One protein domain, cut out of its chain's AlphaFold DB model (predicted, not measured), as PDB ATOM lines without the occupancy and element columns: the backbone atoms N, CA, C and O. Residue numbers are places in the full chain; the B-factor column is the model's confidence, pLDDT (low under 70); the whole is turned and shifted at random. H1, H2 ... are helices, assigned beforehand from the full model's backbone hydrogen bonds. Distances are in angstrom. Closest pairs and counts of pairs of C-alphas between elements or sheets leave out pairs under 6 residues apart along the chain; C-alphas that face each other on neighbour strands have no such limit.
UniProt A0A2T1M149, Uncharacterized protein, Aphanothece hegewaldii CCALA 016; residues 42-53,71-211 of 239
ATOM      1  N   GLN A  42      85.882  35.363 165.573       88.81
ATOM      2  CA  GLN A  42      84.751  34.484 165.854       88.81
ATOM      3  C   GLN A  42      83.964  34.110 164.589       88.81
ATOM      4  O   GLN A  42      83.586  32.954 164.430       88.81
ATOM      5  N   GLU A  43      83.721  35.053 163.675       90.12
ATOM      6  CA  GLU A  43      83.030  34.757 162.411       90.12
ATOM      7  C   GLU A  43      83.874  33.867 161.497       90.12
ATOM      8  O   GLU A  43      83.335  32.953 160.872       90.12
ATOM      9  N   LYS A  44      85.194  34.088 161.459       90.81
ATOM     10  CA  LYS A  44      86.124  33.234 160.707       90.81
ATOM     11  C   LYS A  44      86.101  31.804 161.244       90.81
ATOM     12  O   LYS A  44      85.924  30.874 160.461       90.81
ATOM     13  N   ASP A  45      86.178  31.634 162.561       91.12
ATOM     14  CA  ASP A  45      86.119  30.322 163.211       91.12
ATOM     15  C   ASP A  45      84.778  29.620 162.934       91.12
ATOM     16  O   ASP A  45      84.755  28.441 162.579       91.12
ATOM     17  N   SER A  46      83.660  30.354 162.998       93.62
ATOM     18  CA  SER A  46      82.334  29.843 162.629       93.62
ATOM     19  C   SER A  46      82.275  29.343 161.180       93.62
ATOM     20  O   SER A  46      81.705  28.283 160.916       93.62
ATOM     21  N   ILE A  47      82.856  30.088 160.231       94.00
ATOM     22  CA  ILE A  47      82.904  29.687 158.817       94.00
ATOM     23  C   ILE A  47      83.759  28.427 158.650       94.00
ATOM     24  O   ILE A  47      83.347  27.516 157.933       94.00
ATOM     25  N   ILE A  48      84.909  28.335 159.323       92.12
ATOM     26  CA  ILE A  48      85.784  27.153 159.268       92.12
ATOM     27  C   ILE A  48      85.057  25.919 159.809       92.12
ATOM     28  O   ILE A  48      85.033  24.887 159.139       92.12
ATOM     29  N   GLN A  49      84.404  26.026 160.969       92.12
ATOM     30  CA  GLN A  49      83.627  24.923 161.545       92.12
ATOM     31  C   GLN A  49      82.508  24.453 160.606       92.12
ATOM     32  O   GLN A  49      82.295  23.252 160.432       92.12
ATOM     33  N   TRP A  50      81.814  25.385 159.952       94.88
ATOM     34  CA  TRP A  50      80.793  25.048 158.962       94.88
ATOM     35  C   TRP A  50      81.372  24.387 157.704       94.88
ATOM     36  O   TRP A  50      80.790  23.427 157.189       94.88
ATOM     37  N   LEU A  51      82.517  24.868 157.207       91.94
ATOM     38  CA  LEU A  51      83.200  24.267 156.063       91.94
ATOM     39  C   LEU A  51      83.558  22.812 156.376       91.94
ATOM     40  O   LEU A  51      83.146  21.921 155.636       91.94
ATOM     41  N   LEU A  52      84.230  22.566 157.502       88.31
ATOM     42  CA  LEU A  52      84.669  21.229 157.909       88.31
ATOM     43  C   LEU A  52      83.515  20.256 158.186       88.31
ATOM     44  O   LEU A  52      83.707  19.047 158.049       88.31
ATOM     45  N   GLY A  53      82.326  20.778 158.502       87.31
ATOM     46  CA  GLY A  53      81.129  19.988 158.777       87.31
ATOM     47  C   GLY A  53      81.112  19.386 160.184       87.31
ATOM     48  O   GLY A  53      82.015  19.620 160.984       87.31
ATOM     49  N   GLN A  71      88.306  18.354 149.832       84.81
ATOM     50  CA  GLN A  71      88.894  19.691 149.670       84.81
ATOM     51  C   GLN A  71      88.244  20.471 148.523       84.81
ATOM     52  O   GLN A  71      87.969  21.665 148.668       84.81
ATOM     53  N   GLN A  72      87.942  19.811 147.402       85.06
ATOM     54  CA  GLN A  72      87.207  20.437 146.305       85.06
ATOM     55  C   GLN A  72      85.788  20.830 146.737       85.06
ATOM     56  O   GLN A  72      85.331  21.925 146.409       85.06
ATOM     57  N   SER A  73      85.100  19.974 147.499       84.75
ATOM     58  CA  SER A  73      83.782  20.287 148.062       84.75
ATOM     59  C   SER A  73      83.837  21.489 149.013       84.75
ATOM     60  O   SER A  73      83.023  22.402 148.865       84.75
ATOM     61  N   LEU A  74      84.838  21.559 149.903       89.00
ATOM     62  CA  LEU A  74      85.080  22.718 150.772       89.00
ATOM     63  C   LEU A  74      85.266  23.994 149.956       89.00
ATOM     64  O   LEU A  74      84.637  25.012 150.234       89.00
ATOM     65  N   ASN A  75      86.104  23.930 148.918       90.31
ATOM     66  CA  ASN A  75      86.357  25.072 148.057       90.31
ATOM     67  C   ASN A  75      85.089  25.529 147.334       90.31
ATOM     68  O   ASN A  75      84.770  26.713 147.362       90.31
ATOM     69  N   ASN A  76      84.329  24.605 146.749       89.19
ATOM     70  CA  ASN A  76      83.072  24.931 146.079       89.19
ATOM     71  C   ASN A  76      82.087  25.609 147.043       89.19
ATOM     72  O   ASN A  76      81.523  26.654 146.718       89.19
ATOM     73  N   ARG A  77      81.929  25.053 148.250       91.94
ATOM     74  CA  ARG A  77      81.057  25.597 149.295       91.94
ATOM     75  C   ARG A  77      81.502  26.999 149.732       91.94
ATOM     76  O   ARG A  77      80.672  27.902 149.834       91.94
ATOM     77  N   TYR A  78      82.803  27.205 149.927       93.88
ATOM     78  CA  TYR A  78      83.356  28.517 150.255       93.88
ATOM     79  C   TYR A  78      83.138  29.538 149.133       93.88
ATOM     80  O   TYR A  78      82.719  30.658 149.407       93.88
ATOM     81  N   GLN A  79      83.354  29.163 147.868       93.31
ATOM     82  CA  GLN A  79      83.135  30.069 146.735       93.31
ATOM     83  C   GLN A  79      81.670  30.506 146.627       93.31
ATOM     84  O   GLN A  79      81.399  31.676 146.364       93.31
ATOM     85  N   ILE A  80      80.723  29.597 146.875       94.69
ATOM     86  CA  ILE A  80      79.294  29.929 146.942       94.69
ATOM     87  C   ILE A  80      79.045  30.985 148.030       94.69
ATOM     88  O   ILE A  80      78.465  32.035 147.747       94.69
ATOM     89  N   LEU A  81      79.533  30.739 149.251       95.44
ATOM     90  CA  LEU A  81      79.411  31.670 150.376       95.44
ATOM     91  C   LEU A  81      80.016  33.047 150.039       95.44
ATOM     92  O   LEU A  81      79.329  34.066 150.155       95.44
ATOM     93  N   LYS A  82      81.267  33.062 149.566       92.94
ATOM     94  CA  LYS A  82      82.053  34.257 149.230       92.94
ATOM     95  C   LYS A  82      81.374  35.126 148.177       92.94
ATOM     96  O   LYS A  82      81.220  36.328 148.370       92.94
ATOM     97  N   LEU A  83      80.967  34.518 147.064       92.75
ATOM     98  CA  LEU A  83      80.499  35.249 145.888       92.75
ATOM     99  C   LEU A  83      79.048  35.718 146.001       92.75
ATOM    100  O   LEU A  83      78.671  36.667 145.316       92.75
ATOM    101  N   ARG A  84      78.213  35.038 146.799       93.75
ATOM    102  CA  ARG A  84      76.760  35.274 146.787       93.75
ATOM    103  C   ARG A  84      76.154  35.692 148.114       93.75
ATOM    104  O   ARG A  84      75.083  36.297 148.091       93.75
ATOM    105  N   TYR A  85      76.786  35.387 149.242       95.44
ATOM    106  CA  TYR A  85      76.113  35.507 150.538       95.44
ATOM    107  C   TYR A  85      76.881  36.356 151.549       95.44
ATOM    108  O   TYR A  85      76.253  37.033 152.365       95.44
ATOM    109  N   LEU A  86      78.212  36.400 151.486       91.00
ATOM    110  CA  LEU A  86      78.991  37.310 152.325       91.00
ATOM    111  C   LEU A  86      78.809  38.769 151.887       91.00
ATOM    112  O   LEU A  86      78.715  39.079 150.705       91.00
ATOM    113  N   ASN A  87      78.746  39.665 152.874       87.88
ATOM    114  CA  ASN A  87      78.667  41.126 152.720       87.88
ATOM    115  C   ASN A  87      77.482  41.672 151.902       87.88
ATOM    116  O   ASN A  87      77.463  42.848 151.550       87.88
ATOM    117  N   VAL A  88      76.457  40.857 151.653       90.44
ATOM    118  CA  VAL A  88      75.195  41.306 151.054       90.44
ATOM    119  C   VAL A  88      74.083  41.390 152.102       90.44
ATOM    120  O   VAL A  88      74.154  40.766 153.168       90.44
ATOM    121  N   THR A  89      73.043  42.172 151.805       91.44
ATOM    122  CA  THR A  89      71.837  42.256 152.644       91.44
ATOM    123  C   THR A  89      71.058  40.940 152.602       91.44
ATOM    124  O   THR A  89      71.131  40.210 151.614       91.44
ATOM    125  N   ALA A  90      70.264  40.646 153.635       89.00
ATOM    126  CA  ALA A  90      69.446  39.429 153.686       89.00
ATOM    127  C   ALA A  90      68.513  39.290 152.466       89.00
ATOM    128  O   ALA A  90      68.428  38.227 151.853       89.00
ATOM    129  N   THR A  91      67.882  40.389 152.040       91.25
ATOM    130  CA  THR A  91      67.034  40.410 150.839       91.25
ATOM    131  C   THR A  91      67.820  40.064 149.577       91.25
ATOM    132  O   THR A  91      67.327  39.322 148.728       91.25
ATOM    133  N   GLN A  92      69.043  40.586 149.436       93.38
ATOM    134  CA  GLN A  92      69.883  40.284 148.279       93.38
ATOM    135  C   GLN A  92      70.386  38.838 148.312       93.38
ATOM    136  O   GLN A  92      70.353  38.168 147.286       93.38
ATOM    137  N   ALA A  93      70.787  38.343 149.484       91.69
ATOM    138  CA  ALA A  93      71.176  36.953 149.695       91.69
ATOM    139  C   ALA A  93      70.054  35.997 149.262       91.69
ATOM    140  O   ALA A  93      70.269  35.095 148.456       91.69
ATOM    141  N   TYR A  94      68.823  36.252 149.708       92.94
ATOM    142  CA  TYR A  94      67.667  35.453 149.312       92.94
ATOM    143  C   TYR A  94      67.405  35.503 147.799       92.94
ATOM    144  O   TYR A  94      67.227  34.467 147.159       92.94
ATOM    145  N   ARG A  95      67.453  36.698 147.195       91.25
ATOM    146  CA  ARG A  95      67.314  36.861 145.737       91.25
ATOM    147  C   ARG A  95      68.392  36.105 144.965       91.25
ATOM    148  O   ARG A  95      68.081  35.531 143.926       91.25
ATOM    149  N   ASN A  96      69.628  36.084 145.460       94.81
ATOM    150  CA  ASN A  96      70.722  35.348 144.832       94.81
ATOM    151  C   ASN A  96      70.412  33.848 144.770       94.81
ATOM    152  O   ASN A  96      70.553  33.259 143.699       94.81
ATOM    153  N   LEU A  97      69.915  33.259 145.865       95.19
ATOM    154  CA  LEU A  97      69.514  31.849 145.897       95.19
ATOM    155  C   LEU A  97      68.377  31.565 144.908       95.19
ATOM    156  O   LEU A  97      68.488  30.674 144.067       95.19
ATOM    157  N   ILE A  98      67.299  32.348 144.981       91.31
ATOM    158  CA  ILE A  98      66.108  32.162 144.143       91.31
ATOM    159  C   ILE A  98      66.449  32.279 142.654       91.31
ATOM    160  O   ILE A  98      66.065  31.419 141.863       91.31
ATOM    161  N   ASN A  99      67.235  33.287 142.271       89.62
ATOM    162  CA  ASN A  99      67.665  33.459 140.885       89.62
ATOM    163  C   ASN A  99      68.589  32.329 140.426       89.62
ATOM    164  O   ASN A  99      68.479  31.879 139.285       89.62
ATOM    165  N   ARG A 100      69.486  31.854 141.299       92.69
ATOM    166  CA  ARG A 100      70.402  30.757 140.976       92.69
ATOM    167  C   ARG A 100      69.652  29.458 140.717       92.69
ATOM    168  O   ARG A 100      69.949  28.776 139.745       92.69
ATOM    169  N   LEU A 101      68.678  29.120 141.554       91.56
ATOM    170  CA  LEU A 101      67.881  27.914 141.351       91.56
ATOM    171  C   LEU A 101      66.910  28.075 140.178       91.56
ATOM    172  O   LEU A 101      66.772  27.157 139.378       91.56
ATOM    173  N   GLY A 102      66.327  29.261 139.992       86.25
ATOM    174  CA  GLY A 102      65.531  29.575 138.806       86.25
ATOM    175  C   GLY A 102      66.317  29.413 137.498       86.25
ATOM    176  O   GLY A 102      65.780  28.872 136.533       86.25
ATOM    177  N   SER A 103      67.600  29.804 137.461       85.38
ATOM    178  CA  SER A 103      68.430  29.642 136.259       85.38
ATOM    179  C   SER A 103      68.647  28.173 135.898       85.38
ATOM    180  O   SER A 103      68.567  27.827 134.726       85.38
ATOM    181  N   VAL A 104      68.832  27.302 136.895       84.75
ATOM    182  CA  VAL A 104      68.965  25.846 136.696       84.75
ATOM    183  C   VAL A 104      67.710  25.253 136.053       84.75
ATOM    184  O   VAL A 104      67.799  24.369 135.204       84.75
ATOM    185  N   VAL A 105      66.531  25.765 136.409       78.69
ATOM    186  CA  VAL A 105      65.266  25.352 135.785       78.69
ATOM    187  C   VAL A 105      65.186  25.823 134.336       78.69
ATOM    188  O   VAL A 105      64.803  25.056 133.457       78.69
ATOM    189  N   VAL A 106      65.584  27.067 134.063       74.50
ATOM    190  CA  VAL A 106      65.594  27.640 132.706       74.50
ATOM    191  C   VAL A 106      66.645  26.980 131.804       74.50
ATOM    192  O   VAL A 106      66.500  26.997 130.585       74.50
ATOM    193  N   GLU A 107      67.693  26.377 132.357       76.25
ATOM    194  CA  GLU A 107      68.664  25.586 131.590       76.25
ATOM    195  C   GLU A 107      68.059  24.282 131.041       76.25
ATOM    196  O   GLU A 107      68.557  23.741 130.053       76.25
ATOM    197  N   GLN A 108      66.940  23.805 131.599       71.50
ATOM    198  CA  GLN A 108      66.211  22.663 131.050       71.50
ATOM    199  C   GLN A 108      65.436  23.092 129.802       71.50
ATOM    200  O   GLN A 108      64.449  23.822 129.892       71.50
ATOM    201  N   GLN A 109      65.857  22.608 128.629       59.88
ATOM    202  CA  GLN A 109      65.337  23.027 127.317       59.88
ATOM    203  C   GLN A 109      63.802  22.979 127.217       59.88
ATOM    204  O   GLN A 109      63.189  23.862 126.617       59.88
ATOM    205  N   ASN A 110      63.195  21.971 127.845       62.47
ATOM    206  CA  ASN A 110      61.748  21.808 127.910       62.47
ATOM    207  C   ASN A 110      61.109  22.980 128.673       62.47
ATOM    208  O   ASN A 110      60.271  23.686 128.125       62.47
ATOM    209  N   LEU A 111      61.595  23.275 129.883       64.44
ATOM    210  CA  LEU A 111      61.076  24.341 130.747       64.44
ATOM    211  C   LEU A 111      61.379  25.742 130.202       64.44
ATOM    212  O   LEU A 111      60.533  26.630 130.293       64.44
ATOM    213  N   LYS A 112      62.544  25.935 129.574       66.56
ATOM    214  CA  LYS A 112      62.978  27.213 128.994       66.56
ATOM    215  C   LYS A 112      61.949  27.809 128.046       66.56
ATOM    216  O   LYS A 112      61.560  28.961 128.217       66.56
ATOM    217  N   ASN A 113      61.525  27.022 127.059       62.12
ATOM    218  CA  ASN A 113      60.600  27.464 126.020       62.12
ATOM    219  C   ASN A 113      59.232  27.841 126.606       62.12
ATOM    220  O   ASN A 113      58.573  28.748 126.106       62.12
ATOM    221  N   TRP A 114      58.824  27.178 127.688       63.22
ATOM    222  CA  TRP A 114      57.547  27.424 128.354       63.22
ATOM    223  C   TRP A 114      57.591  28.658 129.259       63.22
ATOM    224  O   TRP A 114      56.666  29.469 129.252       63.22
ATOM    225  N   ILE A 115      58.700  28.862 129.974       67.31
ATOM    226  CA  ILE A 115      58.909  30.033 130.835       67.31
ATOM    227  C   ILE A 115      59.028  31.317 130.001       67.31
ATOM    228  O   ILE A 115      58.527  32.362 130.415       67.31
ATOM    229  N   THR A 116      59.667  31.270 128.826       65.88
ATOM    230  CA  THR A 116      59.809  32.446 127.948       65.88
ATOM    231  C   THR A 116      58.537  32.782 127.172       65.88
ATOM    232  O   THR A 116      58.360  33.937 126.786       65.88
ATOM    233  N   ALA A 117      57.639  31.815 126.970       63.41
ATOM    234  CA  ALA A 117      56.373  32.024 126.271       63.41
ATOM    235  C   ALA A 117      55.336  32.811 127.098       63.41
ATOM    236  O   ALA A 117      54.424  33.401 126.519       63.41
ATOM    237  N   ASN A 118      55.465  32.861 128.432       65.31
ATOM    238  CA  ASN A 118      54.482  33.493 129.317       65.31
ATOM    239  C   ASN A 118      55.104  34.589 130.204       65.31
ATOM    240  O   ASN A 118      55.979  34.322 131.026       65.31
ATOM    241  N   ARG A 119      54.574  35.824 130.135       67.62
ATOM    242  CA  ARG A 119      54.984  36.941 131.018       67.62
ATOM    243  C   ARG A 119      54.796  36.633 132.507       67.62
ATOM    244  O   ARG A 119      55.566  37.133 133.323       67.62
ATOM    245  N   ASN A 120      53.800  35.825 132.868       76.62
ATOM    246  CA  ASN A 120      53.568  35.422 134.257       76.62
ATOM    247  C   ASN A 120      54.390  34.187 134.666       76.62
ATOM    248  O   ASN A 120      54.546  33.942 135.862       76.62
ATOM    249  N   GLY A 121      54.966  33.459 133.703       73.00
ATOM    250  CA  GLY A 121      55.692  32.210 133.934       73.00
ATOM    251  C   GLY A 121      56.963  32.397 134.760       73.00
ATOM    252  O   GLY A 121      57.239  31.595 135.645       73.00
ATOM    253  N   GLN A 122      57.699  33.494 134.558       78.38
ATOM    254  CA  GLN A 122      58.875  33.797 135.383       78.38
ATOM    255  C   GLN A 122      58.503  34.056 136.846       78.38
ATOM    256  O   GLN A 122      59.160  33.534 137.737       78.38
ATOM    257  N   ARG A 123      57.435  34.821 137.112       83.56
ATOM    258  CA  ARG A 123      56.976  35.071 138.489       83.56
ATOM    259  C   ARG A 123      56.502  33.777 139.150       83.56
ATOM    260  O   ARG A 123      56.930  33.484 140.259       83.56
ATOM    261  N   ALA A 124      55.683  33.002 138.441       84.06
ATOM    262  CA  ALA A 124      55.199  31.708 138.906       84.06
ATOM    263  C   ALA A 124      56.357  30.739 139.200       84.06
ATOM    264  O   ALA A 124      56.354  30.076 140.231       84.06
ATOM    265  N   LEU A 125      57.393  30.720 138.355       84.75
ATOM    266  CA  LEU A 125      58.603  29.941 138.600       84.75
ATOM    267  C   LEU A 125      59.286  30.345 139.907       84.75
ATOM    268  O   LEU A 125      59.635  29.468 140.688       84.75
ATOM    269  N   LEU A 126      59.491  31.642 140.153       87.19
ATOM    270  CA  LEU A 126      60.150  32.087 141.384       87.19
ATOM    271  C   LEU A 126      59.334  31.718 142.631       87.19
ATOM    272  O   LEU A 126      59.919  31.317 143.635       87.19
ATOM    273  N   GLU A 127      58.005  31.809 142.553       89.31
ATOM    274  CA  GLU A 127      57.095  31.381 143.623       89.31
ATOM    275  C   GLU A 127      57.212  29.873 143.884       89.31
ATOM    276  O   GLU A 127      57.449  29.470 145.020       89.31
ATOM    277  N   VAL A 128      57.164  29.039 142.838       89.50
ATOM    278  CA  VAL A 128      57.327  27.581 142.971       89.50
ATOM    279  C   VAL A 128      58.719  27.223 143.502       89.50
ATOM    280  O   VAL A 128      58.840  26.384 144.389       89.50
ATOM    281  N   VAL A 129      59.784  27.874 143.021       92.19
ATOM    282  CA  VAL A 129      61.154  27.676 143.529       92.19
ATOM    283  C   VAL A 129      61.219  27.984 145.025       92.19
ATOM    284  O   VAL A 129      61.779  27.202 145.792       92.19
ATOM    285  N   GLN A 130      60.621  29.096 145.454       92.25
ATOM    286  CA  GLN A 130      60.538  29.459 146.864       92.25
ATOM    287  C   GLN A 130      59.784  28.402 147.684       92.25
ATOM    288  O   GLN A 130      60.257  28.025 148.758       92.25
ATOM    289  N   GLU A 131      58.648  27.906 147.196       93.69
ATOM    290  CA  GLU A 131      57.865  26.871 147.879       93.69
ATOM    291  C   GLU A 131      58.638  25.550 148.013       93.69
ATOM    292  O   GLU A 131      58.676  24.971 149.100       93.69
ATOM    293  N   VAL A 132      59.336  25.120 146.956       93.75
ATOM    294  CA  VAL A 132      60.188  23.919 146.977       93.75
ATOM    295  C   VAL A 132      61.282  24.051 148.033       93.75
ATOM    296  O   VAL A 132      61.468  23.142 148.841       93.75
ATOM    297  N   ILE A 133      61.983  25.190 148.085       94.00
ATOM    298  CA  ILE A 133      63.020  25.432 149.102       94.00
ATOM    299  C   ILE A 133      62.419  25.382 150.509       94.00
ATOM    300  O   ILE A 133      63.009  24.787 151.409       94.00
ATOM    301  N   GLN A 134      61.244  25.984 150.717       93.38
ATOM    302  CA  GLN A 134      60.571  25.960 152.015       93.38
ATOM    303  C   GLN A 134      60.163  24.542 152.431       93.38
ATOM    304  O   GLN A 134      60.305  24.197 153.603       93.38
ATOM    305  N   GLU A 135      59.674  23.712 151.507       94.38
ATOM    306  CA  GLU A 135      59.369  22.303 151.781       94.38
ATOM    307  C   GLU A 135      60.642  21.521 152.130       94.38
ATOM    308  O   GLU A 135      60.666  20.778 153.118       94.38
ATOM    309  N   MET A 136      61.724  21.735 151.375       94.50
ATOM    310  CA  MET A 136      63.022  21.108 151.623       94.50
ATOM    311  C   MET A 136      63.578  21.495 152.999       94.50
ATOM    312  O   MET A 136      63.964  20.619 153.764       94.50
ATOM    313  N   LEU A 137      63.538  22.773 153.376       93.44
ATOM    314  CA  LEU A 137      63.992  23.234 154.694       93.44
ATOM    315  C   LEU A 137      63.150  22.691 155.860       93.44
ATOM    316  O   LEU A 137      63.626  22.656 156.990       93.44
ATOM    317  N   LYS A 138      61.906  22.267 155.608       93.25
ATOM    318  CA  LYS A 138      61.022  21.688 156.632       93.25
ATOM    319  C   LYS A 138      61.161  20.177 156.780       93.25
ATOM    320  O   LYS A 138      60.840  19.656 157.843       93.25
ATOM    321  N   SER A 139      61.549  19.473 155.719       91.19
ATOM    322  CA  SER A 139      61.401  18.012 155.652       91.19
ATOM    323  C   SER A 139      62.649  17.259 155.204       91.19
ATOM    324  O   SER A 139      62.762  16.063 155.473       91.19
ATOM    325  N   ASP A 140      63.599  17.922 154.543       93.88
ATOM    326  CA  ASP A 140      64.801  17.261 154.058       93.88
ATOM    327  C   ASP A 140      65.783  17.014 155.207       93.88
ATOM    328  O   ASP A 140      66.301  17.941 155.831       93.88
ATOM    329  N   ARG A 141      66.049  15.734 155.484       91.31
ATOM    330  CA  ARG A 141      66.896  15.305 156.603       91.31
ATOM    331  C   ARG A 141      68.295  15.915 156.546       91.31
ATOM    332  O   ARG A 141      68.826  16.273 157.595       91.31
ATOM    333  N   TYR A 142      68.882  16.034 155.354       91.31
ATOM    334  CA  TYR A 142      70.219  16.602 155.210       91.31
ATOM    335  C   TYR A 142      70.211  18.092 155.556       91.31
ATOM    336  O   TYR A 142      71.045  18.542 156.339       91.31
ATOM    337  N   LEU A 143      69.243  18.856 155.040       93.12
ATOM    338  CA  LEU A 143      69.152  20.289 155.341       93.12
ATOM    339  C   LEU A 143      68.817  20.558 156.809       93.12
ATOM    340  O   LEU A 143      69.398  21.465 157.398       93.12
ATOM    341  N   LEU A 144      67.957  19.746 157.429       94.88
ATOM    342  CA  LEU A 144      67.672  19.842 158.864       94.88
ATOM    343  C   LEU A 144      68.927  19.581 159.713       94.88
ATOM    344  O   LEU A 144      69.175  20.297 160.685       94.88
ATOM    345  N   GLN A 145      69.755  18.605 159.324       93.44
ATOM    346  CA  GLN A 145      71.048  18.359 159.966       93.44
ATOM    347  C   GLN A 145      72.003  19.545 159.769       93.44
ATOM    348  O   GLN A 145      72.603  20.013 160.733       93.44
ATOM    349  N   GLN A 146      72.090  20.095 158.553       93.56
ATOM    350  CA  GLN A 146      72.894  21.290 158.282       93.56
ATOM    351  C   GLN A 146      72.440  22.491 159.121       93.56
ATOM    352  O   GLN A 146      73.279  23.186 159.683       93.56
ATOM    353  N   MET A 147      71.133  22.721 159.266       94.75
ATOM    354  CA  MET A 147      70.596  23.782 160.125       94.75
ATOM    355  C   MET A 147      71.003  23.597 161.590       94.75
ATOM    356  O   MET A 147      71.416  24.561 162.235       94.75
ATOM    357  N   SER A 148      70.922  22.364 162.101       95.00
ATOM    358  CA  SER A 148      71.376  22.021 163.454       95.00
ATOM    359  C   SER A 148      72.872  22.290 163.633       95.00
ATOM    360  O   SER A 148      73.275  22.908 164.617       95.00
ATOM    361  N   TRP A 149      73.695  21.889 162.661       94.94
ATOM    362  CA  TRP A 149      75.139  22.108 162.699       94.94
ATOM    363  C   TRP A 149      75.503  23.596 162.640       94.94
ATOM    364  O   TRP A 149      76.245  24.089 163.484       94.94
ATOM    365  N   ILE A 150      74.914  24.356 161.711       94.88
ATOM    366  CA  ILE A 150      75.164  25.800 161.577       94.88
ATOM    367  C   ILE A 150      74.801  26.546 162.871       94.88
ATOM    368  O   ILE A 150      75.512  27.471 163.267       94.88
ATOM    369  N   ALA A 151      73.726  26.138 163.553       94.56
ATOM    370  CA  ALA A 151      73.336  26.722 164.836       94.56
ATOM    371  C   ALA A 151      74.372  26.487 165.952       94.56
ATOM    372  O   ALA A 151      74.415  27.260 166.908       94.56
ATOM    373  N   GLN A 152      75.211  25.454 165.830       95.00
ATOM    374  CA  GLN A 152      76.343  25.209 166.727       95.00
ATOM    375  C   GLN A 152      77.582  26.016 166.314       95.00
ATOM    376  O   GLN A 152      78.337  26.443 167.184       95.00
ATOM    377  N   CYS A 153      77.770  26.275 165.015       93.19
ATOM    378  CA  CYS A 153      78.914  27.041 164.516       93.19
ATOM    379  C   CYS A 153      78.874  28.520 164.929       93.19
ATOM    380  O   CYS A 153      79.926  29.124 165.131       93.19
ATOM    381  N   THR A 154      77.691  29.145 165.002       94.44
ATOM    382  CA  THR A 154      77.579  30.587 165.278       94.44
ATOM    383  C   THR A 154      76.283  30.992 165.977       94.44
ATOM    384  O   THR A 154      75.209  30.465 165.699       94.44
ATOM    385  N   CYS A 155      76.375  32.012 166.835       92.56
ATOM    386  CA  CYS A 155      75.214  32.686 167.428       92.56
ATOM    387  C   CYS A 155      74.846  33.980 166.671       92.56
ATOM    388  O   CYS A 155      73.853  34.620 167.009       92.56
ATOM    389  N   ASN A 156      75.627  34.374 165.655       93.38
ATOM    390  CA  ASN A 156      75.308  35.507 164.788       93.38
ATOM    391  C   ASN A 156      74.230  35.084 163.777       93.38
ATOM    392  O   ASN A 156      74.483  34.266 162.893       93.38
ATOM    393  N   GLU A 157      73.032  35.657 163.897       92.38
ATOM    394  CA  GLU A 157      71.880  35.293 163.063       92.38
ATOM    395  C   GLU A 157      72.114  35.573 161.577       92.38
ATOM    396  O   GLU A 157      71.804  34.738 160.732       92.38
ATOM    397  N   MET A 158      72.745  36.706 161.259       92.00
ATOM    398  CA  MET A 158      73.040  37.077 159.877       92.00
ATOM    399  C   MET A 158      74.048  36.109 159.248       92.00
ATOM    400  O   MET A 158      73.910  35.749 158.079       92.00
ATOM    401  N   LEU A 159      75.063  35.675 160.004       93.75
ATOM    402  CA  LEU A 159      76.004  34.669 159.516       93.75
ATOM    403  C   LEU A 159      75.311  33.313 159.353       93.75
ATOM    404  O   LEU A 159      75.446  32.697 158.301       93.75
ATOM    405  N   ARG A 160      74.514  32.884 160.338       95.56
ATOM    406  CA  ARG A 160      73.731  31.639 160.283       95.56
ATOM    407  C   ARG A 160      72.874  31.558 159.017       95.56
ATOM    408  O   ARG A 160      72.921  30.544 158.325       95.56
ATOM    409  N   ASP A 161      72.167  32.631 158.675       94.75
ATOM    410  CA  ASP A 161      71.337  32.682 157.469       94.75
ATOM    411  C   ASP A 161      72.176  32.556 156.191       94.75
ATOM    412  O   ASP A 161      71.828  31.804 155.281       94.75
ATOM    413  N   ARG A 162      73.326  33.237 156.121       95.56
ATOM    414  CA  ARG A 162      74.241  33.159 154.967       95.56
ATOM    415  C   ARG A 162      74.817  31.758 154.776       95.56
ATOM    416  O   ARG A 162      74.876  31.280 153.644       95.56
ATOM    417  N   LEU A 163      75.214  31.104 155.867       96.50
ATOM    418  CA  LEU A 163      75.706  29.727 155.841       96.50
ATOM    419  C   LEU A 163      74.605  28.766 155.381       96.50
ATOM    420  O   LEU A 163      74.858  27.906 154.539       96.50
ATOM    421  N   LEU A 164      73.368  28.954 155.855       96.75
ATOM    422  CA  LEU A 164      72.233  28.131 155.440       96.75
ATOM    423  C   LEU A 164      71.927  28.297 153.949       96.75
ATOM    424  O   LEU A 164      71.779  27.299 153.247       96.75
ATOM    425  N   LEU A 165      71.874  29.532 153.443       96.94
ATOM    426  CA  LEU A 165      71.633  29.791 152.020       96.94
ATOM    427  C   LEU A 165      72.722  29.164 151.138       96.94
ATOM    428  O   LEU A 165      72.404  28.543 150.123       96.94
ATOM    429  N   ALA A 166      73.989  29.257 151.550       96.94
ATOM    430  CA  ALA A 166      75.094  28.611 150.851       96.94
ATOM    431  C   ALA A 166      74.982  27.074 150.869       96.94
ATOM    432  O   ALA A 166      75.199  26.441 149.835       96.94
ATOM    433  N   SER A 167      74.599  26.475 152.004       95.19
ATOM    434  CA  SER A 167      74.347  25.030 152.115       95.19
ATOM    435  C   SER A 167      73.181  24.571 151.235       95.19
ATOM    436  O   SER A 167      73.284  23.531 150.587       95.19
ATOM    437  N   VAL A 168      72.086  25.337 151.173       96.38
ATOM    438  CA  VAL A 168      70.942  25.027 150.299       96.38
ATOM    439  C   VAL A 168      71.362  25.085 148.837       96.38
ATOM    440  O   VAL A 168      71.057  24.164 148.084       96.38
ATOM    441  N   GLU A 169      72.077  26.133 148.425       95.94
ATOM    442  CA  GLU A 169      72.548  26.242 147.047       95.94
ATOM    443  C   GLU A 169      73.473  25.075 146.674       95.94
ATOM    444  O   GLU A 169      73.253  24.430 145.651       95.94
ATOM    445  N   GLU A 170      74.475  24.774 147.506       93.69
ATOM    446  CA  GLU A 170      75.402  23.663 147.270       93.69
ATOM    447  C   GLU A 170      74.656  22.338 147.121       93.69
ATOM    448  O   GLU A 170      74.883  21.614 146.152       93.69
ATOM    449  N   TYR A 171      73.713  22.061 148.024       92.94
ATOM    450  CA  TYR A 171      72.925  20.836 148.013       92.94
ATOM    451  C   TYR A 171      72.042  20.718 146.766       92.94
ATOM    452  O   TYR A 171      72.016  19.675 146.113       92.94
ATOM    453  N   CYS A 172      71.356  21.800 146.402       92.12
ATOM    454  CA  CYS A 172      70.474  21.860 145.243       92.12
ATOM    455  C   CYS A 172      71.219  21.678 143.915       92.12
ATOM    456  O   CYS A 172      70.665  21.094 142.982       92.12
ATOM    457  N   LEU A 173      72.462  22.162 143.826       89.94
ATOM    458  CA  LEU A 173      73.289  22.079 142.622       89.94
ATOM    459  C   LEU A 173      74.031  20.746 142.467       89.94
ATOM    460  O   LEU A 173      74.611  20.511 141.405       89.94
ATOM    461  N   LYS A 174      74.025  19.863 143.476       85.12
ATOM    462  CA  LYS A 174      74.626  18.528 143.340       85.12
ATOM    463  C   LYS A 174      73.946  17.765 142.213       85.12
ATOM    464  O   LYS A 174      72.726  17.618 142.195       85.12
ATOM    465  N   SER A 175      74.750  17.275 141.274       76.25
ATOM    466  CA  SER A 175      74.264  16.461 140.170       76.25
ATOM    467  C   SER A 175      73.970  15.039 140.643       76.25
ATOM    468  O   SER A 175      74.872  14.344 141.113       76.25
ATOM    469  N   ILE A 176      72.735  14.591 140.459       65.19
ATOM    470  CA  ILE A 176      72.316  13.196 140.542       65.19
ATOM    471  C   ILE A 176      71.925  12.783 139.119       65.19
ATOM    472  O   ILE A 176      71.075  13.412 138.503       65.19
ATOM    473  N   GLN A 177      72.575  11.753 138.568       56.28
ATOM    474  CA  GLN A 177      72.216  11.185 137.254       56.28
ATOM    475  C   GLN A 177      72.137  12.236 136.119       56.28
ATOM    476  O   GLN A 177      71.193  12.267 135.338       56.28
ATOM    477  N   ASN A 178      73.148  13.111 136.021       64.69
ATOM    478  CA  ASN A 178      73.255  14.209 135.040       64.69
ATOM    479  C   ASN A 178      72.245  15.365 135.195       64.69
ATOM    480  O   ASN A 178      72.241  16.271 134.362       64.69
ATOM    481  N   GLN A 179      71.431  15.387 136.253       73.12
ATOM    482  CA  GLN A 179      70.531  16.501 136.572       73.12
ATOM    483  C   GLN A 179      70.805  17.016 137.983       73.12
ATOM    484  O   GLN A 179      71.296  16.288 138.838       73.12
ATOM    485  N   SER A 180      70.543  18.292 138.255       83.62
ATOM    486  CA  SER A 180      70.691  18.799 139.623       83.62
ATOM    487  C   SER A 180      69.591  18.220 140.518       83.62
ATOM    488  O   SER A 180      68.438  18.177 140.083       83.62
ATOM    489  N   LEU A 181      69.904  17.902 141.774       87.94
ATOM    490  CA  LEU A 181      68.937  17.447 142.781       87.94
ATOM    491  C   LEU A 181      67.708  18.364 142.859       87.94
ATOM    492  O   LEU A 181      66.588  17.901 143.073       87.94
ATOM    493  N   PHE A 182      67.903  19.667 142.655       90.31
ATOM    494  CA  PHE A 182      66.811  20.631 142.658       90.31
ATOM    495  C   PHE A 182      65.736  20.352 141.599       90.31
ATOM    496  O   PHE A 182      64.554  20.517 141.887       90.31
ATOM    497  N   ILE A 183      66.116  19.886 140.406       84.75
ATOM    498  CA  ILE A 183      65.171  19.558 139.328       84.75
ATOM    499  C   ILE A 183      64.290  18.373 139.730       84.75
ATOM    500  O   ILE A 183      63.069  18.445 139.592       84.75
ATOM    501  N   ASP A 184      64.875  17.334 140.328       83.69
ATOM    502  CA  ASP A 184      64.107  16.197 140.841       83.69
ATOM    503  C   ASP A 184      63.119  16.630 141.932       83.69
ATOM    504  O   ASP A 184      61.962  16.200 141.959       83.69
ATOM    505  N   ARG A 185      63.553  17.500 142.851       88.25
ATOM    506  CA  ARG A 185      62.687  18.025 143.919       88.25
ATOM    507  C   ARG A 185      61.568  18.895 143.368       88.25
ATOM    508  O   ARG A 185      60.427  18.733 143.795       88.25
ATOM    509  N   LEU A 186      61.870  19.745 142.393       87.94
ATOM    510  CA  LEU A 186      60.891  20.578 141.706       87.94
ATOM    511  C   LEU A 186      59.813  19.728 141.029       87.94
ATOM    512  O   LEU A 186      58.625  19.967 141.237       87.94
ATOM    513  N   PHE A 187      60.200  18.706 140.263       82.81
ATOM    514  CA  PHE A 187      59.228  17.833 139.606       82.81
ATOM    515  C   PHE A 187      58.357  17.070 140.604       82.81
ATOM    516  O   PHE A 187      57.141  16.987 140.423       82.81
ATOM    517  N   ASN A 188      58.950  16.570 141.691       85.31
ATOM    518  CA  ASN A 188      58.196  15.924 142.763       85.31
ATOM    519  C   ASN A 188      57.202  16.884 143.432       85.31
ATOM    520  O   ASN A 188      56.072  16.488 143.720       85.31
ATOM    521  N   TYR A 189      57.598  18.139 143.652       87.75
ATOM    522  CA  TYR A 189      56.727  19.166 144.215       87.75
ATOM    523  C   TYR A 189      55.541  19.475 143.297       87.75
ATOM    524  O   TYR A 189      54.398  19.445 143.752       87.75
ATOM    525  N   ILE A 190      55.800  19.702 142.006       84.44
ATOM    526  CA  ILE A 190      54.767  19.957 140.991       84.44
ATOM    527  C   ILE A 190      53.765  18.796 140.951       84.44
ATOM    528  O   ILE A 190      52.557  19.019 140.970       84.44
ATOM    529  N   HIS A 191      54.259  17.555 140.959       83.06
ATOM    530  CA  HIS A 191      53.413  16.364 140.910       83.06
ATOM    531  C   HIS A 191      52.506  16.219 142.141       83.06
ATOM    532  O   HIS A 191      51.361  15.789 142.022       83.06
ATOM    533  N   ARG A 192      53.004  16.578 143.330       85.38
ATOM    534  CA  ARG A 192      52.231  16.522 144.581       85.38
ATOM    535  C   ARG A 192      51.245  17.677 144.726       85.38
ATOM    536  O   ARG A 192      50.242  17.522 145.417       85.38
ATOM    537  N   ASN A 193      51.517  18.808 144.077       86.56
ATOM    538  CA  ASN A 193      50.755  20.046 144.225       86.56
ATOM    539  C   ASN A 193      50.155  20.537 142.890       86.56
ATOM    540  O   ASN A 193      50.341  21.703 142.535       86.56
ATOM    541  N   PRO A 194      49.389  19.707 142.153       78.69
ATOM    542  CA  PRO A 194      48.892  20.065 140.820       78.69
ATOM    543  C   PRO A 194      47.904  21.241 140.837       78.69
ATOM    544  O   PRO A 194      47.766  21.940 139.842       78.69
ATOM    545  N   ASN A 195      47.237  21.480 141.970       83.00
ATOM    546  CA  ASN A 195      46.257  22.558 142.137       83.00
ATOM    547  C   ASN A 195      46.863  23.847 142.716       83.00
ATOM    548  O   ASN A 195      46.133  24.811 142.955       83.00
ATOM    549  N   ASN A 196      48.171  23.879 142.998       87.62
ATOM    550  CA  ASN A 196      48.824  25.104 143.447       87.62
ATOM    551  C   ASN A 196      48.748  26.145 142.319       87.62
ATOM    552  O   ASN A 196      49.040  25.842 141.167       87.62
ATOM    553  N   LYS A 197      48.345  27.378 142.639       85.19
ATOM    554  CA  LYS A 197      48.116  28.427 141.636       85.19
ATOM    555  C   LYS A 197      49.365  28.732 140.806       85.19
ATOM    556  O   LYS A 197      49.260  28.901 139.597       85.19
ATOM    557  N   SER A 198      50.528  28.810 141.440       82.88
ATOM    558  CA  SER A 198      51.797  29.101 140.772       82.88
ATOM    559  C   SER A 198      52.253  27.909 139.933       82.88
ATOM    560  O   SER A 198      52.740  28.100 138.823       82.88
ATOM    561  N   VAL A 199      51.991  26.680 140.390       81.81
ATOM    562  CA  VAL A 199      52.162  25.471 139.570       81.81
ATOM    563  C   VAL A 199      51.233  25.499 138.357       81.81
ATOM    564  O   VAL A 199      51.699  25.331 137.239       81.81
ATOM    565  N   LEU A 200      49.946  25.794 138.533       79.94
ATOM    566  CA  LEU A 200      48.991  25.904 137.430       79.94
ATOM    567  C   LEU A 200      49.426  26.961 136.414       79.94
ATOM    568  O   LEU A 200      49.410  26.680 135.228       79.94
ATOM    569  N   LEU A 201      49.884  28.134 136.856       78.56
ATOM    570  CA  LEU A 201      50.400  29.188 135.971       78.56
ATOM    571  C   LEU A 201      51.704  28.796 135.257       78.56
ATOM    572  O   LEU A 201      51.962  29.253 134.142       78.56
ATOM    573  N   LEU A 202      52.536  27.972 135.898       75.19
ATOM    574  CA  LEU A 202      53.743  27.409 135.296       75.19
ATOM    575  C   LEU A 202      53.393  26.365 134.221       75.19
ATOM    576  O   LEU A 202      54.072  26.299 133.198       75.19
ATOM    577  N   LEU A 203      52.344  25.569 134.456       72.56
ATOM    578  CA  LEU A 203      51.900  24.474 133.587       72.56
ATOM    579  C   LEU A 203      50.841  24.892 132.551       72.56
ATOM    580  O   LEU A 203      50.626  24.156 131.603       72.56
ATOM    581  N   GLU A 204      50.199  26.056 132.683       67.50
ATOM    582  CA  GLU A 204      49.157  26.572 131.776       67.50
ATOM    583  C   GLU A 204      49.535  26.531 130.278       67.50
ATOM    584  O   GLU A 204      48.682  26.168 129.469       67.50
ATOM    585  N   PRO A 205      50.783  26.842 129.863       60.94
ATOM    586  CA  PRO A 205      51.179  26.706 128.461       60.94
ATOM    587  C   PRO A 205      51.498  25.262 128.026       60.94
ATOM    588  O   PRO A 205      51.799  25.048 126.852       60.94
ATOM    589  N   MET A 206      51.480  24.275 128.928       63.34
ATOM    590  CA  MET A 206      51.714  22.868 128.598       63.34
ATOM    591  C   MET A 206      50.404  22.151 128.273       63.34
ATOM    592  O   MET A 206      49.442  22.199 129.039       63.34
ATOM    593  N   ASN A 207      50.403  21.358 127.201       57.69
ATOM    594  CA  ASN A 207      49.463  20.248 127.121       57.69
ATOM    595  C   ASN A 207      49.836  19.229 128.219       57.69
ATOM    596  O   ASN A 207      51.004  18.855 128.347       57.69
ATOM    597  N   LEU A 208      48.864  18.783 129.021       53.56
ATOM    598  CA  LEU A 208      49.077  17.828 130.117       53.56
ATOM    599  C   LEU A 208      49.737  16.526 129.615       53.56
ATOM    600  O   LEU A 208      50.509  15.894 130.339       53.56
ATOM    601  N   ASP A 209      49.492  16.169 128.351       52.28
ATOM    602  CA  ASP A 209      50.125  15.039 127.671       52.28
ATOM    603  C   ASP A 209      51.626  15.263 127.424       52.28
ATOM    604  O   ASP A 209      52.426  14.362 127.672       52.28
ATOM    605  N   ASP A 210      52.046  16.472 127.041       54.59
ATOM    606  CA  ASP A 210      53.463  16.818 126.858       54.59
ATOM    607  C   ASP A 210      54.215  16.855 128.197       54.59
ATOM    608  O   ASP A 210      55.371  16.426 128.276       54.59
ATOM    609  N   TYR A 211      53.548  17.297 129.272       57.44
ATOM    610  CA  TYR A 211      54.072  17.229 130.641       57.44
ATOM    611  C   TYR A 211      54.286  15.776 131.087       57.44
ATOM    612  O   TYR A 211      55.373  15.420 131.548       57.44
TER     613      TYR A 211
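AT A GLANCE: This is residues 42 to 53 and 71 to 211 of the 239 residues of an uncharacterized protein of Aphanothece hegewaldii CCALA 016 (UniProt A0A2T1M149). An elongated assembly of helices has two crowded ends: at one, H6 and H7 form a helical hairpin with H1 beside H6 and H2 crossing H7; at the other, H5 is crossed by H3, H8 and H9. H3 runs side by side with H7 and also touches H5, its centre the nearest of the helices to the mean of the C-alphas at 7.1 A, while little H10 lies at the far tip from H1 and touches no helix. You have 153 printed residues with ten named helices, H1 to H10 in chain order, and no named strand; the class is all helix. By its radius of gyration of the C-alphas, 16.5 A, the whole is compact, and its C-alphas span 54 by 30 by 26 A along the three main axes.

HOW THE PARTS SIT: Start at H1, residues 42 to 52, which touches H6, residues 141 to 153, at a shallow tilt of 31 degrees, opposite ways; look at the closest C-alphas, those of Ser 46 and Cys 153, 4.8 A apart. H1 only just touches H7, residues 157 to 173, with 3 pairs of C-alphas within 8 A, the closest being those of Trp 50 and Leu 163 at 7.6 A. H6 and H7 are a helical hairpin, closest at the C-alphas of Ile 150 and Arg 160, 6.1 A apart. H1, H6 and H7 are an up and down bundle, three helices each running against the one before it in the chain. Go on to H2, residues 71 to 84, which touches H7 at a steep tilt of 60 degrees, with the C-alphas of Leu 81 and Ala 166 closest at 5.3 A. H3, residues 90 to 106, touches H7 at a shallow tilt of 5 degrees, the same way, with the C-alphas of Leu 97 and Glu 169 closest at 6.5 A. H4, residues 109 to 117, touches H3 only at the corner, where the C-alphas of Val 106 and Lys 112 are closest at 4.6 A. H5, residues 121 to 139, and H7 are the hubs, touching five helices each. H5 touches H3 at 71 degrees, only just about perpendicular, with the C-alphas of Gly 102 and Leu 126 closest at 6.5 A. H8, residues 181 to 192, is about perpendicular to H5 at 83 degrees and touches it; the C-alphas of Val 132 and Leu 186 are closest at 6.3 A. H9, residues 197 to 203, touches H5 at a steep tilt of 63 degrees, with the C-alphas of Ala 124 and Ser 198 closest at 4.7 A. H10, residues 208 to 211, is only just apart from H9, at 8.1 A. In H1, H2, H3, H5, H6, H7, H8 and H9 every O i to N i+4 pair is within hydrogen-bond range; in H4 3 of 5 are, and H10 is too short for such a pair.

IN THESE COORDINATES: Find C-alpha 42 at (84.751, 34.484, 165.854), where H1 begins; it ends at residue 52. After the cut, H2 runs 20.0 A from Gln 71 to Arg 84, and H3 24.4 A from Ala 90 to Val 106. H4 follows from Gln 109 to Ala 117. Find C-alpha 121 at (55.692, 32.210, 133.934); from there H5, the longest helix, runs 26.6 A to Ser 139. H6 takes 18.6 A from Arg 141 to Cys 153, and H7 24.4 A from Glu 157 to Leu 173. Between H7 and H8, residues 175 to 176 pair antiparallel with residues 179 to 180. H8 runs from Leu 181 to Arg 192, H9 from Lys 197 to Leu 203, and H10 from Leu 208 to Tyr 211, whose C-alpha is at (54.072, 17.229, 130.641).

THE WHOLE: Look at Gln 42 and Asp 209 for the two C-alphas farthest apart, 55.1 A. Residues 54 to 70 are not printed, and C-alphas 53 and 71 stand 12.0 A apart across this cut, which lies in the link from H1 to H2. Of the links printed whole, H7 to H8 is short and the others are tight. The mean pLDDT of the printed part is 85.4; residues 109 to 119, 176 to 178 and 204 to 211 are under 70.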